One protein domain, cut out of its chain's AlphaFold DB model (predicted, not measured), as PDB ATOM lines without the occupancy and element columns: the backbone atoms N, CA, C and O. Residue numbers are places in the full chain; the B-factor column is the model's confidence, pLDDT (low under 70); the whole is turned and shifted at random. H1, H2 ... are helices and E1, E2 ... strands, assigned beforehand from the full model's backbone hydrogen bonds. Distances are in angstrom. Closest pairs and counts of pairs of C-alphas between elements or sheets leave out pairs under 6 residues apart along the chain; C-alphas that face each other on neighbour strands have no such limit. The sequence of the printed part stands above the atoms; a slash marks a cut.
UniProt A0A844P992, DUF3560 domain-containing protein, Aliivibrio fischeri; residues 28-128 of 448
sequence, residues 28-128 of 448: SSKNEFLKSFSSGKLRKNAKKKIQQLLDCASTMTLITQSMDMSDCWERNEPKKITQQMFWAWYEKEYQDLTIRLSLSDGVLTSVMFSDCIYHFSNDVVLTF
ATOM      1  N   SER A  28      17.547 -10.335  19.971       60.59
ATOM      2  CA  SER A  28      17.871 -11.746  19.673       60.59
ATOM      3  C   SER A  28      16.643 -12.541  19.209       60.59
ATOM      4  O   SER A  28      16.710 -13.282  18.229       60.59
ATOM      5  N   SER A  29      15.495 -12.344  19.865       71.06
ATOM      6  CA  SER A  29      14.239 -13.030  19.528       71.06
ATOM      7  C   SER A  29      13.617 -12.540  18.210       71.06
ATOM      8  O   SER A  29      13.059 -13.343  17.460       71.06
ATOM      9  N   LYS A  30      13.780 -11.249  17.876       76.50
ATOM     10  CA  LYS A  30      13.389 -10.663  16.580       76.50
ATOM     11  C   LYS A  30      14.188 -11.287  15.429       76.50
ATOM     12  O   LYS A  30      13.602 -11.733  14.441       76.50
ATOM     13  N   ASN A  31      15.509 -11.394  15.577       78.00
ATOM     14  CA  ASN A  31      16.390 -11.953  14.547       78.00
ATOM     15  C   ASN A  31      16.139 -13.455  14.302       78.00
ATOM     16  O   ASN A  31      16.144 -13.902  13.152       78.00
ATOM     17  N   GLU A  32      15.877 -14.241  15.352       80.81
ATOM     18  CA  GLU A  32      15.489 -15.655  15.222       80.81
ATOM     19  C   GLU A  32      14.132 -15.827  14.528       80.81
ATOM     20  O   GLU A  32      13.983 -16.682  13.649       80.81
ATOM     21  N   PHE A  33      13.152 -14.982  14.862       84.06
ATOM     22  CA  PHE A  33      11.837 -15.008  14.227       84.06
ATOM     23  C   PHE A  33      11.921 -14.717  12.722       84.06
ATOM     24  O   PHE A  33      11.357 -15.473  11.924       84.06
ATOM     25  N   LEU A  34      12.679 -13.694  12.310       83.94
ATOM     26  CA  LEU A  34      12.864 -13.341  10.894       83.94
ATOM     27  C   LEU A  34      13.615 -14.424  10.093       83.94
ATOM     28  O   LEU A  34      13.329 -14.609   8.909       83.94
ATOM     29  N   LYS A  35      14.513 -15.191  10.730       84.06
ATOM     30  CA  LYS A  35      15.220 -16.348  10.133       84.06
ATOM     31  C   LYS A  35      14.344 -17.592   9.955       84.06
ATOM     32  O   LYS A  35      14.703 -18.497   9.208       84.06
ATOM     33  N   SER A  36      13.194 -17.664  10.626       84.94
ATOM     34  CA  SER A  36      12.298 -18.829  10.548       84.94
ATOM     35  C   SER A  36      11.512 -18.928   9.231       84.94
ATOM     36  O   SER A  36      10.891 -19.959   8.943       84.94
ATOM     37  N   PHE A  37      11.508 -17.864   8.424       83.56
ATOM     38  CA  PHE A  37      10.760 -17.802   7.175       83.56
ATOM     39  C   PHE A  37      11.545 -18.411   6.008       83.56
ATOM     40  O   PHE A  37      12.762 -18.331   5.922       83.56
ATOM     41  N   SER A  38      10.815 -18.998   5.061       78.56
ATOM     42  CA  SER A  38      11.343 -19.430   3.763       78.56
ATOM     43  C   SER A  38      10.545 -18.755   2.651       78.56
ATOM     44  O   SER A  38       9.361 -18.463   2.853       78.56
ATOM     45  N   SER A  39      11.146 -18.557   1.476       71.81
ATOM     46  CA  SER A  39      10.497 -17.877   0.347       71.81
ATOM     47  C   SER A  39       9.112 -18.456   0.017       71.81
ATOM     48  O   SER A  39       8.870 -19.663   0.104       71.81
ATOM     49  N   GLY A  40       8.165 -17.568  -0.301       70.25
ATOM     50  CA  GLY A  40       6.815 -17.929  -0.755       70.25
ATOM     51  C   GLY A  40       5.848 -18.493   0.301       70.25
ATOM     52  O   GLY A  40       4.756 -18.924  -0.065       70.25
ATOM     53  N   LYS A  41       6.194 -18.511   1.599       64.50
ATOM     54  CA  LYS A  41       5.337 -19.081   2.660       64.50
ATOM     55  C   LYS A  41       4.710 -18.032   3.591       64.50
ATOM     56  O   LYS A  41       5.127 -17.906   4.739       64.50
ATOM     57  N   LEU A  42       3.637 -17.361   3.170       83.94
ATOM     58  CA  LEU A  42       2.719 -16.694   4.108       83.94
ATOM     59  C   LEU A  42       1.290 -16.699   3.558       83.94
ATOM     60  O   LEU A  42       1.031 -16.191   2.473       83.94
ATOM     61  N   ARG A  43       0.355 -17.316   4.290       85.56
ATOM     62  CA  ARG A  43      -1.066 -17.326   3.907       85.56
ATOM     63  C   ARG A  43      -1.747 -16.068   4.428       85.56
ATOM     64  O   ARG A  43      -1.518 -15.698   5.578       85.56
ATOM     65  N   LYS A  44      -2.657 -15.488   3.638       86.94
ATOM     66  CA  LYS A  44      -3.405 -14.291   4.043       86.94
ATOM     67  C   LYS A  44      -4.161 -14.457   5.355       86.94
ATOM     68  O   LYS A  44      -4.097 -13.565   6.179       86.94
ATOM     69  N   ASN A  45      -4.746 -15.621   5.635       88.75
ATOM     70  CA  ASN A  45      -5.479 -15.885   6.879       88.75
ATOM     71  C   ASN A  45      -4.599 -16.098   8.132       88.75
ATOM     72  O   ASN A  45      -5.132 -16.319   9.220       88.75
ATOM     73  N   ALA A  46      -3.268 -16.032   8.028       89.94
ATOM     74  CA  ALA A  46      -2.353 -16.220   9.156       89.94
ATOM     75  C   ALA A  46      -2.252 -14.964  10.053       89.94
ATOM     76  O   ALA A  46      -1.147 -14.503  10.342       89.94
ATOM     77  N   LYS A  47      -3.391 -14.430  10.524       89.19
ATOM     78  CA  LYS A  47      -3.483 -13.152  11.265       89.19
ATOM     79  C   LYS A  47      -2.505 -13.059  12.443       89.19
ATOM     80  O   LYS A  47      -1.852 -12.039  12.605       89.19
ATOM     81  N   LYS A  48      -2.314 -14.150  13.199       87.62
ATOM     82  CA  LYS A  48      -1.356 -14.198  14.321       87.62
ATOM     83  C   LYS A  48       0.098 -13.972  13.881       87.62
ATOM     84  O   LYS A  48       0.829 -13.267  14.560       87.62
ATOM     85  N   LYS A  49       0.512 -14.546  12.745       87.31
ATOM     86  CA  LYS A  49       1.866 -14.346  12.194       87.31
ATOM     87  C   LYS A  49       2.027 -12.968  11.563       87.31
ATOM     88  O   LYS A  49       3.097 -12.389  11.651       87.31
ATOM     89  N   ILE A  50       0.967 -12.458  10.934       91.56
ATOM     90  CA  ILE A  50       0.949 -11.106  10.369       91.56
ATOM     91  C   ILE A  50       1.099 -10.074  11.489       91.56
ATOM     92  O   ILE A  50       1.933  -9.192  11.362       91.56
ATOM     93  N   GLN A  51       0.395 -10.240  12.613       91.69
ATOM     94  CA  GLN A  51       0.564  -9.365  13.776       91.69
ATOM     95  C   GLN A  51       2.007  -9.384  14.297       91.69
ATOM     96  O   GLN A  51       2.605  -8.330  14.449       91.69
ATOM     97  N   GLN A  52       2.614 -10.567  14.445       89.25
ATOM     98  CA  GLN A  52       4.024 -10.675  14.848       89.25
ATOM     99  C   GLN A  52       4.982  -9.961  13.879       89.25
ATOM    100  O   GLN A  52       5.976  -9.386  14.312       89.25
ATOM    101  N   LEU A  53       4.693  -9.975  12.573       90.00
ATOM    102  CA  LEU A  53       5.466  -9.224  11.581       90.00
ATOM    103  C   LEU A  53       5.252  -7.713  11.711       90.00
ATOM    104  O   LEU A  53       6.221  -6.973  11.604       90.00
ATOM    105  N   LEU A  54       4.025  -7.251  11.967       90.44
ATOM    106  CA  LEU A  54       3.741  -5.830  12.211       90.44
ATOM    107  C   LEU A  54       4.448  -5.311  13.465       90.44
ATOM    108  O   LEU A  54       4.904  -4.172  13.472       90.44
ATOM    109  N   ASP A  55       4.555  -6.144  14.500       88.75
ATOM    110  CA  ASP A  55       5.235  -5.800  15.750       88.75
ATOM    111  C   ASP A  55       6.763  -5.754  15.569       88.75
ATOM    112  O   ASP A  55       7.444  -4.970  16.221       88.75
ATOM    113  N   CYS A  56       7.311  -6.563  14.653       86.62
ATOM    114  CA  CYS A  56       8.746  -6.585  14.339       86.62
ATOM    115  C   CYS A  56       9.170  -5.575  13.255       86.62
ATOM    116  O   CYS A  56      10.373  -5.390  13.042       86.62
ATOM    117  N   ALA A  57       8.221  -4.989  12.517       88.06
ATOM    118  CA  ALA A  57       8.503  -4.138  11.364       88.06
ATOM    119  C   ALA A  57       9.198  -2.839  11.788       88.06
ATOM    120  O   ALA A  57       8.756  -2.146  12.698       88.06
ATOM    121  N   SER A  58      10.289  -2.497  11.102       87.00
ATOM    122  CA  SER A  58      11.050  -1.265  11.353       87.00
ATOM    123  C   SER A  58      10.399  -0.075  10.660       87.00
ATOM    124  O   SER A  58      10.246   0.989  11.256       87.00
ATOM    125  N   THR A  59       9.925  -0.267   9.426       89.62
ATOM    126  CA  THR A  59       9.039   0.701   8.776       89.62
ATOM    127  C   THR A  59       7.878   0.009   8.074       89.62
ATOM    128  O   THR A  59       7.992  -1.123   7.596       89.62
ATOM    129  N   MET A  60       6.747   0.713   8.028       92.12
ATOM    130  CA  MET A  60       5.534   0.293   7.339       92.12
ATOM    131  C   MET A  60       5.031   1.436   6.460       92.12
ATOM    132  O   MET A  60       4.666   2.508   6.956       92.12
ATOM    133  N   THR A  61       5.021   1.204   5.151       92.62
ATOM    134  CA  THR A  61       4.682   2.217   4.145       92.62
ATOM    135  C   THR A  61       3.637   1.699   3.172       92.62
ATOM    136  O   THR A  61       3.754   0.579   2.680       92.62
ATOM    137  N   LEU A  62       2.651   2.536   2.867       91.31
ATOM    138  CA  LEU A  62       1.688   2.349   1.793       91.31
ATOM    139  C   LEU A  62       2.197   3.053   0.534       91.31
ATOM    140  O   LEU A  62       2.470   4.255   0.557       91.31
ATOM    141  N   ILE A  63       2.293   2.308  -0.558       89.75
ATOM    142  CA  ILE A  63       2.652   2.799  -1.885       89.75
ATOM    143  C   ILE A  63       1.395   2.705  -2.746       89.75
ATOM    144  O   ILE A  63       0.887   1.611  -2.980       89.75
ATOM    145  N   THR A  64       0.880   3.850  -3.189       87.81
ATOM    146  CA  THR A  64      -0.303   3.924  -4.058       87.81
ATOM    147  C   THR A  64       0.087   4.314  -5.470       87.81
ATOM    148  O   THR A  64       1.104   4.977  -5.685       87.81
ATOM    149  N   GLN A  65      -0.741   3.971  -6.447       83.56
ATOM    150  CA  GLN A  65      -0.509   4.334  -7.844       83.56
ATOM    151  C   GLN A  65      -1.595   5.290  -8.335       83.56
ATOM    152  O   GLN A  65      -2.740   5.219  -7.891       83.56
ATOM    153  N   SER A  66      -1.223   6.212  -9.216       80.12
ATOM    154  CA  SER A  66      -2.143   7.104  -9.924       80.12
ATOM    155  C   SER A  66      -1.933   6.947 -11.421       80.12
ATOM    156  O   SER A  66      -0.817   6.695 -11.867       80.12
ATOM    157  N   MET A  67      -3.010   7.088 -12.182       77.50
ATOM    158  CA  MET A  67      -2.974   7.055 -13.638       77.50
ATOM    159  C   MET A  67      -3.169   8.476 -14.151       77.50
ATOM    160  O   MET A  67      -4.107   9.159 -13.726       77.50
ATOM    161  N   ASP A  68      -2.270   8.929 -15.013       72.12
ATOM    162  CA  ASP A  68      -2.413  10.216 -15.681       72.12
ATOM    163  C   ASP A  68      -3.307  10.105 -16.933       72.12
ATOM    164  O   ASP A  68      -3.790   9.034 -17.300       72.12
ATOM    165  N   MET A  69      -3.544  11.232 -17.606       77.50
ATOM    166  CA  MET A  69      -4.353  11.279 -18.835       77.50
ATOM    167  C   MET A  69      -3.697  10.579 -20.041       77.50
ATOM    168  O   MET A  69      -4.309  10.525 -21.107       77.50
ATOM    169  N   SER A  70      -2.461  10.086 -19.904       76.00
ATOM    170  CA  SER A  70      -1.729   9.341 -20.931       76.00
ATOM    171  C   SER A  70      -1.752   7.824 -20.699       76.00
ATOM    172  O   SER A  70      -0.987   7.096 -21.333       76.00
ATOM    173  N   ASP A  71      -2.624   7.351 -19.798       71.56
ATOM    174  CA  ASP A  71      -2.711   5.959 -19.334       71.56
ATOM    175  C   ASP A  71      -1.377   5.429 -18.761       71.56
ATOM    176  O   ASP A  71      -1.154   4.216 -18.661       71.56
ATOM    177  N   CYS A  72      -0.482   6.336 -18.347       73.81
ATOM    178  CA  CYS A  72       0.768   5.995 -17.688       73.81
ATOM    179  C   CYS A  72       0.555   5.941 -16.171       73.81
ATOM    180  O   CYS A  72      -0.001   6.851 -15.555       73.81
ATOM    181  N   TRP A  73       1.001   4.841 -15.562       70.25
ATOM    182  CA  TRP A  73       0.904   4.628 -14.122       70.25
ATOM    183  C   TRP A  73       2.132   5.187 -13.414       70.25
ATOM    184  O   TRP A  73       3.253   4.713 -13.619       70.25
ATOM    185  N   GLU A  74       1.909   6.150 -12.529       75.69
ATOM    186  CA  GLU A  74       2.936   6.724 -11.669       75.69
ATOM    187  C   GLU A  74       2.801   6.188 -10.240       75.69
ATOM    188  O   GLU A  74       1.709   6.094  -9.668       75.69
ATOM    189  N   ARG A  75       3.938   5.828  -9.633       80.25
ATOM    190  CA  ARG A  75       3.995   5.482  -8.207       80.25
ATOM    191  C   ARG A  75       4.009   6.767  -7.392       80.25
ATOM    192  O   ARG A  75       4.947   7.550  -7.499       80.25
ATOM    193  N   ASN A  76       2.999   6.941  -6.546       84.88
ATOM    194  CA  ASN A  76       2.942   8.063  -5.619       84.88
ATOM    195  C   ASN A  76       3.994   7.918  -4.516       84.88
ATOM    196  O   ASN A  76       4.472   6.818  -4.220       84.88
ATOM    197  N   GLU A  77       4.297   9.036  -3.857       86.44
ATOM    198  CA  GLU A  77       5.200   9.055  -2.713       86.44
ATOM    199  C   GLU A  77       4.731   8.093  -1.601       86.44
ATOM    200  O   GLU A  77       3.560   8.136  -1.198       86.44
ATOM    201  N   PRO A  78       5.622   7.227  -1.075       90.50
ATOM    202  CA  PRO A  78       5.276   6.288  -0.013       90.50
ATOM    203  C   PRO A  78       4.789   6.998   1.256       90.50
ATOM    204  O   PRO A  78       5.487   7.834   1.830       90.50
ATOM    205  N   LYS A  79       3.613   6.612   1.754       90.69
ATOM    206  CA  LYS A  79       3.027   7.163   2.986       90.69
ATOM    207  C   LYS A  79       3.232   6.205   4.150       90.69
ATOM    208  O   LYS A  79       2.870   5.035   4.059       90.69
ATOM    209  N   LYS A  80       3.769   6.684   5.273       91.31
ATOM    210  CA  LYS A  80       3.827   5.886   6.510       91.31
ATOM    211  C   LYS A  80       2.413   5.657   7.041       91.31
ATOM    212  O   LYS A  80       1.627   6.598   7.114       91.31
ATOM    213  N   ILE A  81       2.100   4.423   7.424       91.25
ATOM    214  CA  ILE A  81       0.788   4.054   7.977       91.25
ATOM    215  C   ILE A  81       0.949   3.400   9.353       91.25
ATOM    216  O   ILE A  81       2.008   2.867   9.677       91.25
ATOM    217  N   THR A  82      -0.101   3.442  10.172       92.50
ATOM    218  CA  THR A  82      -0.139   2.794  11.496       92.50
ATOM    219  C   THR A  82      -0.728   1.382  11.411       92.50
ATOM    220  O   THR A  82      -1.408   1.046  10.440       92.50
ATOM    221  N   GLN A  83      -0.511   0.537  12.431       92.00
ATOM    222  CA  GLN A  83      -1.067  -0.829  12.447       92.00
ATOM    223  C   GLN A  83      -2.605  -0.834  12.356       92.00
ATOM    224  O   GLN A  83      -3.189  -1.709  11.722       92.00
ATOM    225  N   GLN A  84      -3.268   0.173  12.935       92.50
ATOM    226  CA  GLN A  84      -4.720   0.331  12.839       92.50
ATOM    227  C   GLN A  84      -5.170   0.587  11.392       92.50
ATOM    228  O   GLN A  84      -6.129  -0.027  10.927       92.50
ATOM    229  N   MET A  85      -4.455   1.453  10.664       90.69
ATOM    230  CA  MET A  85      -4.726   1.712   9.245       90.69
ATOM    231  C   MET A  85      -4.446   0.479   8.382       90.69
ATOM    232  O   MET A  85      -5.211   0.202   7.460       90.69
ATOM    233  N   PHE A  86      -3.396  -0.284   8.703       93.56
ATOM    234  CA  PHE A  86      -3.103  -1.547   8.029       93.56
ATOM    235  C   PHE A  86      -4.256  -2.541   8.164       93.56
ATOM    236  O   PHE A  86      -4.696  -3.080   7.155       93.56
ATOM    237  N   TRP A  87      -4.774  -2.770   9.375       93.94
ATOM    238  CA  TRP A  87      -5.864  -3.729   9.572       93.94
ATOM    239  C   TRP A  87      -7.162  -3.289   8.890       93.94
ATOM    240  O   TRP A  87      -7.826  -4.123   8.279       93.94
ATOM    241  N   ALA A  88      -7.474  -1.990   8.904       92.56
ATOM    242  CA  ALA A  88      -8.619  -1.452   8.169       92.56
ATOM    243  C   ALA A  88      -8.489  -1.671   6.647       92.56
ATOM    244  O   ALA A  88      -9.443  -2.097   5.997       92.56
ATOM    245  N   TRP A  89      -7.301  -1.432   6.080       92.25
ATOM    246  CA  TRP A  89      -7.018  -1.697   4.665       92.25
ATOM    247  C   TRP A  89      -7.049  -3.199   4.343       92.25
ATOM    248  O   TRP A  89      -7.687  -3.621   3.382       92.25
ATOM    249  N   TYR A  90      -6.429  -4.019   5.189       91.88
ATOM    250  CA  TYR A  90      -6.362  -5.469   5.043       91.88
ATOM    251  C   TYR A  90      -7.754  -6.115   5.022       91.88
ATOM    252  O   TYR A  90      -7.976  -7.058   4.266       91.88
ATOM    253  N   GLU A  91      -8.688  -5.642   5.852       91.38
ATOM    254  CA  GLU A  91     -10.061  -6.161   5.876       91.38
ATOM    255  C   GLU A  91     -10.854  -5.747   4.638       91.38
ATOM    256  O   GLU A  91     -11.608  -6.563   4.105       91.38
ATOM    257  N   LYS A  92     -10.633  -4.522   4.145       90.56
ATOM    258  CA  LYS A  92     -11.250  -4.018   2.915       90.56
ATOM    259  C   LYS A  92     -10.805  -4.815   1.685       90.56
ATOM    260  O   LYS A  92     -11.652  -5.229   0.903       90.56
ATOM    261  N   GLU A  93      -9.506  -5.088   1.560       88.81
ATOM    262  CA  GLU A  93      -8.911  -5.719   0.369       88.81
ATOM    263  C   GLU A  93      -8.678  -7.240   0.522       88.81
ATOM    264  O   GLU A  93      -8.001  -7.877  -0.286       88.81
ATOM    265  N   TYR A  94      -9.239  -7.875   1.560       87.69
ATOM    266  CA  TYR A  94      -8.930  -9.267   1.927       87.69
ATOM    267  C   TYR A  94      -9.179 -10.301   0.808       87.69
ATOM    268  O   TYR A  94      -8.509 -11.346   0.748       87.69
ATOM    269  N   GLN A  95     -10.168 -10.058  -0.058       85.25
ATOM    270  CA  GLN A  95     -10.549 -10.995  -1.122       85.25
ATOM    271  C   GLN A  95      -9.421 -11.183  -2.139       85.25
ATOM    272  O   GLN A  95      -9.050 -12.332  -2.404       85.25
ATOM    273  N   ASP A  96      -8.791 -10.091  -2.562       82.69
ATOM    274  CA  ASP A  96      -7.773 -10.074  -3.620       82.69
ATOM    275  C   ASP A  96      -6.333  -9.949  -3.085       82.69
ATOM    276  O   ASP A  96      -5.356 -10.070  -3.828       82.69
ATOM    277  N   LEU A  97      -6.192  -9.846  -1.756       88.19
ATOM    278  CA  LEU A  97      -4.913  -9.722  -1.065       88.19
ATOM    279  C   LEU A  97      -3.920 -10.849  -1.394       88.19
ATOM    280  O   LEU A  97      -4.155 -12.033  -1.105       88.19
ATOM    281  N   THR A  98      -2.747 -10.454  -1.879       87.12
ATOM    282  CA  THR A  98      -1.590 -11.315  -2.134       87.12
ATOM    283  C   THR A  98      -0.413 -10.899  -1.251       87.12
ATOM    284  O   THR A  98      -0.145  -9.716  -1.083       87.12
ATOM    285  N   ILE A  99       0.313 -11.871  -0.683       89.81
ATOM    286  CA  ILE A  99       1.454 -11.608   0.207       89.81
ATOM    287  C   ILE A  99       2.733 -12.182  -0.395       89.81
ATOM    288  O   ILE A  99       2.790 -13.369  -0.724       89.81
ATOM    289  N   ARG A 100       3.776 -11.357  -0.509       87.75
ATOM    290  CA  ARG A 100       5.099 -11.741  -1.020       87.75
ATOM    291  C   ARG A 100       6.170 -11.493   0.041       87.75
ATOM    292  O   ARG A 100       6.175 -10.458   0.699       87.75
ATOM    293  N   LEU A 101       7.065 -12.466   0.204       90.06
ATOM    294  CA  LEU A 101       8.184 -12.418   1.148       90.06
ATOM    295  C   LEU A 101       9.497 -12.295   0.376       90.06
ATOM    296  O   LEU A 101       9.751 -13.120  -0.507       90.06
ATOM    297  N   SER A 102      10.336 -11.339   0.762       87.62
ATOM    298  CA  SER A 102      11.679 -11.147   0.211       87.62
ATOM    299  C   SER A 102      12.718 -11.534   1.257       87.62
ATOM    300  O   SER A 102      12.684 -11.034   2.381       87.62
ATOM    301  N   LEU A 103      13.622 -12.449   0.896       87.88
ATOM    302  CA  LEU A 103      14.701 -12.904   1.770       87.88
ATOM    303  C   LEU A 103      16.058 -12.528   1.175       87.88
ATOM    304  O   LEU A 103      16.270 -12.698  -0.026       87.88
ATOM    305  N   SER A 104      16.980 -12.087   2.025       81.62
ATOM    306  CA  SER A 104      18.396 -11.884   1.706       81.62
ATOM    307  C   SER A 104      19.226 -12.713   2.685       81.62
ATOM    308  O   SER A 104      18.961 -12.683   3.884       81.62
ATOM    309  N   ASP A 105      20.142 -13.537   2.170       77.31
ATOM    310  CA  ASP A 105      21.006 -14.433   2.957       77.31
ATOM    311  C   ASP A 105      20.259 -15.296   3.999       77.31
ATOM    312  O   ASP A 105      20.733 -15.563   5.101       77.31
ATOM    313  N   GLY A 106      19.051 -15.749   3.640       77.38
ATOM    314  CA  GLY A 106      18.205 -16.588   4.496       77.38
ATOM    315  C   GLY A 106      17.435 -15.832   5.585       77.38
ATOM    316  O   GLY A 106      16.762 -16.469   6.392       77.38
ATOM    317  N   VAL A 107      17.487 -14.498   5.597       83.19
ATOM    318  CA  VAL A 107      16.761 -13.641   6.542       83.19
ATOM    319  C   VAL A 107      15.681 -12.840   5.819       83.19
ATOM    320  O   VAL A 107      15.895 -12.346   4.713       83.19
ATOM    321  N   LEU A 108      14.502 -12.718   6.431       86.56
ATOM    322  CA  LEU A 108      13.400 -11.924   5.892       86.56
ATOM    323  C   LEU A 108      13.717 -10.420   5.960       86.56
ATOM    324  O   LEU A 108      13.845  -9.873   7.051       86.56
ATOM    325  N   THR A 109      13.812  -9.759   4.802       87.25
ATOM    326  CA  THR A 109      14.140  -8.323   4.693       87.25
ATOM    327  C   THR A 109      12.916  -7.450   4.453       87.25
ATOM    328  O   THR A 109      12.830  -6.340   4.982       87.25
ATOM    329  N   SER A 110      11.933  -7.946   3.695       89.19
ATOM    330  CA  SER A 110      10.661  -7.251   3.502       89.19
ATOM    331  C   SER A 110       9.483  -8.194   3.271       89.19
ATOM    332  O   SER A 110       9.624  -9.306   2.749       89.19
ATOM    333  N   VAL A 111       8.296  -7.735   3.674       91.81
ATOM    334  CA  VAL A 111       7.007  -8.361   3.354       91.81
ATOM    335  C   VAL A 111       6.160  -7.348   2.602       91.81
ATOM    336  O   VAL A 111       5.952  -6.240   3.086       91.81
ATOM    337  N   MET A 112       5.643  -7.740   1.444       90.62
ATOM    338  CA  MET A 112       4.753  -6.917   0.634       90.62
ATOM    339  C   MET A 112       3.352  -7.522   0.615       90.62
ATOM    340  O   MET A 112       3.185  -8.703   0.299       90.62
ATOM    341  N   PHE A 113       2.362  -6.705   0.951       91.75
ATOM    342  CA  PHE A 113       0.940  -7.003   0.858       91.75
ATOM    343  C   PHE A 113       0.370  -6.197  -0.308       91.75
ATOM    344  O   PHE A 113       0.398  -4.973  -0.255       91.75
ATOM    345  N   SER A 114      -0.144  -6.876  -1.326       88.25
ATOM    346  CA  SER A 114      -0.692  -6.261  -2.540       88.25
ATOM    347  C   SER A 114      -2.186  -6.535  -2.630       88.25
ATOM    348  O   SER A 114      -2.603  -7.676  -2.415       88.25
ATOM    349  N   ASP A 115      -2.982  -5.522  -2.966       85.06
ATOM    350  CA  ASP A 115      -4.433  -5.648  -3.178       85.06
ATOM    351  C   ASP A 115      -4.812  -6.343  -4.500       85.06
ATOM    352  O   ASP A 115      -5.953  -6.760  -4.658       85.06
ATOM    353  N   CYS A 116      -3.875  -6.543  -5.435       78.00
ATOM    354  CA  CYS A 116      -4.120  -7.326  -6.646       78.00
ATOM    355  C   CYS A 116      -2.888  -8.115  -7.133       78.00
ATOM    356  O   CYS A 116      -1.768  -7.959  -6.643       78.00
ATOM    357  N   ILE A 117      -3.100  -9.015  -8.103       68.56
ATOM    358  CA  ILE A 117      -2.035  -9.838  -8.710       68.56
ATOM    359  C   ILE A 117      -1.221  -9.083  -9.779       68.56
ATOM    360  O   ILE A 117      -0.129  -9.522 -10.152       68.56
ATOM    361  N   TYR A 118      -1.747  -7.960 -10.266       64.31
ATOM    362  CA  TYR A 118      -1.189  -7.181 -11.366       64.31
ATOM    363  C   TYR A 118      -0.257  -6.063 -10.875       64.31
ATOM    364  O   TYR A 118      -0.098  -5.839  -9.683       64.31
ATOM    365  N   HIS A 119       0.419  -5.380 -11.801       57.16
ATOM    366  CA  HIS A 119       1.489  -4.418 -11.491       57.16
ATOM    367  C   HIS A 119       0.973  -3.053 -10.995       57.16
ATOM    368  O   HIS A 119       1.775  -2.204 -10.620       57.16
ATOM    369  N   PHE A 120      -0.351  -2.872 -10.983       69.75
ATOM    370  CA  PHE A 120      -1.071  -1.641 -10.646       69.75
ATOM    371  C   PHE A 120      -1.721  -1.676  -9.246       69.75
ATOM    372  O   PHE A 120      -2.733  -1.022  -9.009       69.75
ATOM    373  N   SER A 121      -1.166  -2.462  -8.314       81.00
ATOM    374  CA  SER A 121      -1.664  -2.590  -6.938       81.00
ATOM    375  C   SER A 121      -1.290  -1.415  -6.034       81.00
ATOM    376  O   SER A 121      -0.248  -0.772  -6.217       81.00
ATOM    377  N   ASN A 122      -2.108  -1.185  -5.001       86.81
ATOM    378  CA  ASN A 122      -1.656  -0.478  -3.808       86.81
ATOM    379  C   ASN A 122      -0.970  -1.483  -2.885       86.81
ATOM    380  O   ASN A 122      -1.561  -2.488  -2.480       86.81
ATOM    381  N   ASP A 123       0.280  -1.193  -2.542       89.38
ATOM    382  CA  ASP A 123       1.130  -2.115  -1.805       89.38
ATOM    383  C   ASP A 123       1.426  -1.571  -0.409       89.38
ATOM    384  O   ASP A 123       1.939  -0.461  -0.252       89.38
ATOM    385  N   VAL A 124       1.170  -2.378   0.621       90.88
ATOM    386  CA  VAL A 124       1.753  -2.150   1.945       90.88
ATOM    387  C   VAL A 124       3.050  -2.939   2.050       90.88
ATOM    388  O   VAL A 124       3.053  -4.169   1.985       90.88
ATOM    389  N   VAL A 125       4.156  -2.230   2.259       91.00
ATOM    390  CA  VAL A 125       5.488  -2.816   2.418       91.00
ATOM    391  C   VAL A 125       5.931  -2.680   3.871       91.00
ATOM    392  O   VAL A 125       6.014  -1.576   4.409       91.00
ATOM    393  N   LEU A 126       6.229  -3.820   4.492       92.00
ATOM    394  CA  LEU A 126       6.948  -3.914   5.759       92.00
ATOM    395  C   LEU A 126       8.426  -4.134   5.463       92.00
ATOM    396  O   LEU A 126       8.769  -5.041   4.700       92.00
ATOM    397  N   THR A 127       9.294  -3.351   6.090       89.44
ATOM    398  CA  THR A 127      10.747  -3.564   6.040       89.44
ATOM    399  C   THR A 127      11.287  -3.852   7.431       89.44
ATOM    400  O   THR A 127      10.781  -3.336   8.433       89.44
ATOM    401  N   PHE A 128      12.302  -4.710   7.487       88.38
ATOM    402  CA  PHE A 128      12.919  -5.157   8.728       88.38
ATOM    403  C   PHE A 128      14.400  -4.799   8.709       88.38
ATOM    404  O   PHE A 128      15.154  -5.294   7.873       88.38
TER     405      PHE A 128
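This is residues 28 to 128 of the 448 residues of the protein "DUF3560 domain-containing protein" of Aliivibrio fischeri (UniProt A0A844P992). A twisted sheet of four strands has H2 and H3 over one face and no named helix over the other, with H1 at one end. At the opposite end the small hairpin E2 and E3 reaches past the sheet as an arm, E2 running on from E1, and it makes much of the length. The printed part has 101 residues, with the order H1 H2 E1 E2 E3 H3 E4 E5 E6; the class is mixed, helices and strands. The large sheet has the order E1 - E6 - E5 - E4, all antiparallel. The whole is compact, with a radius of gyration of the C-alphas of 14.2 A, but elongated in outline, spanning 50 by 28 by 22 A.

H1, residues 28 to 35, and H2, residues 47 to 56, are close but not clearly touching; their closest C-alphas, of Lys 30 and Cys 56, are 6.6 A apart. E1, residues 59 to 63, is an edge strand and antiparallel to E6, residues 123 to 127, with N 63 and O 123 at 2.8 A, within hydrogen-bond range. E1 runs on into E2, residues 65 to 67, at 15 degrees across a break of 1 residue. E2 forms a hairpin with E3, residues 73 to 75, with N 74 and O 66 at 2.9 A. Residues 79 to 80 pair antiparallel with residues 61 to 62 of E1. H3, residues 83 to 92, is on the large sheet at a height over the sheet of 10.2 A. H2 and H3 are close but not clearly touching, with their closest C-alphas, of Leu 54 and Gln 83, 6.9 A apart; they run opposite ways at a shallow tilt of 33 degrees, only just short of steep. E4, residues 98 to 104, E5, residues 107 to 114, and E6 form a meander, each strand the antiparallel neighbour of the one before; N 100 and O 112 are at 2.8 A, and N 113 and O 124 at 2.8 A. H1 only grazes the sheet with residues 31 to 35, and H2 with residues 50 to 56. In H1, H2 and H3 every O i to N i+4 pair is within hydrogen-bond range.

H1 begins at C-alpha 28, (17.871, -11.746, 19.673). H2 is 14.2 A long and H3 14.3 A. E4 is 20.4 A long and E5 21.0 A, from C-alpha 107 at (16.761, -13.641, 6.542). E6 ends at C-alpha 127, (10.747, -3.564, 6.040).

The two C-alphas farthest apart, of Ser 28 and Met 69, are 50.1 A apart. The printed part has no cut, and the link from H1 to H2, 11 residues, is long. The mean pLDDT of the printed part is 84.6; residues 28, 41 and 117 to 120 are under 70.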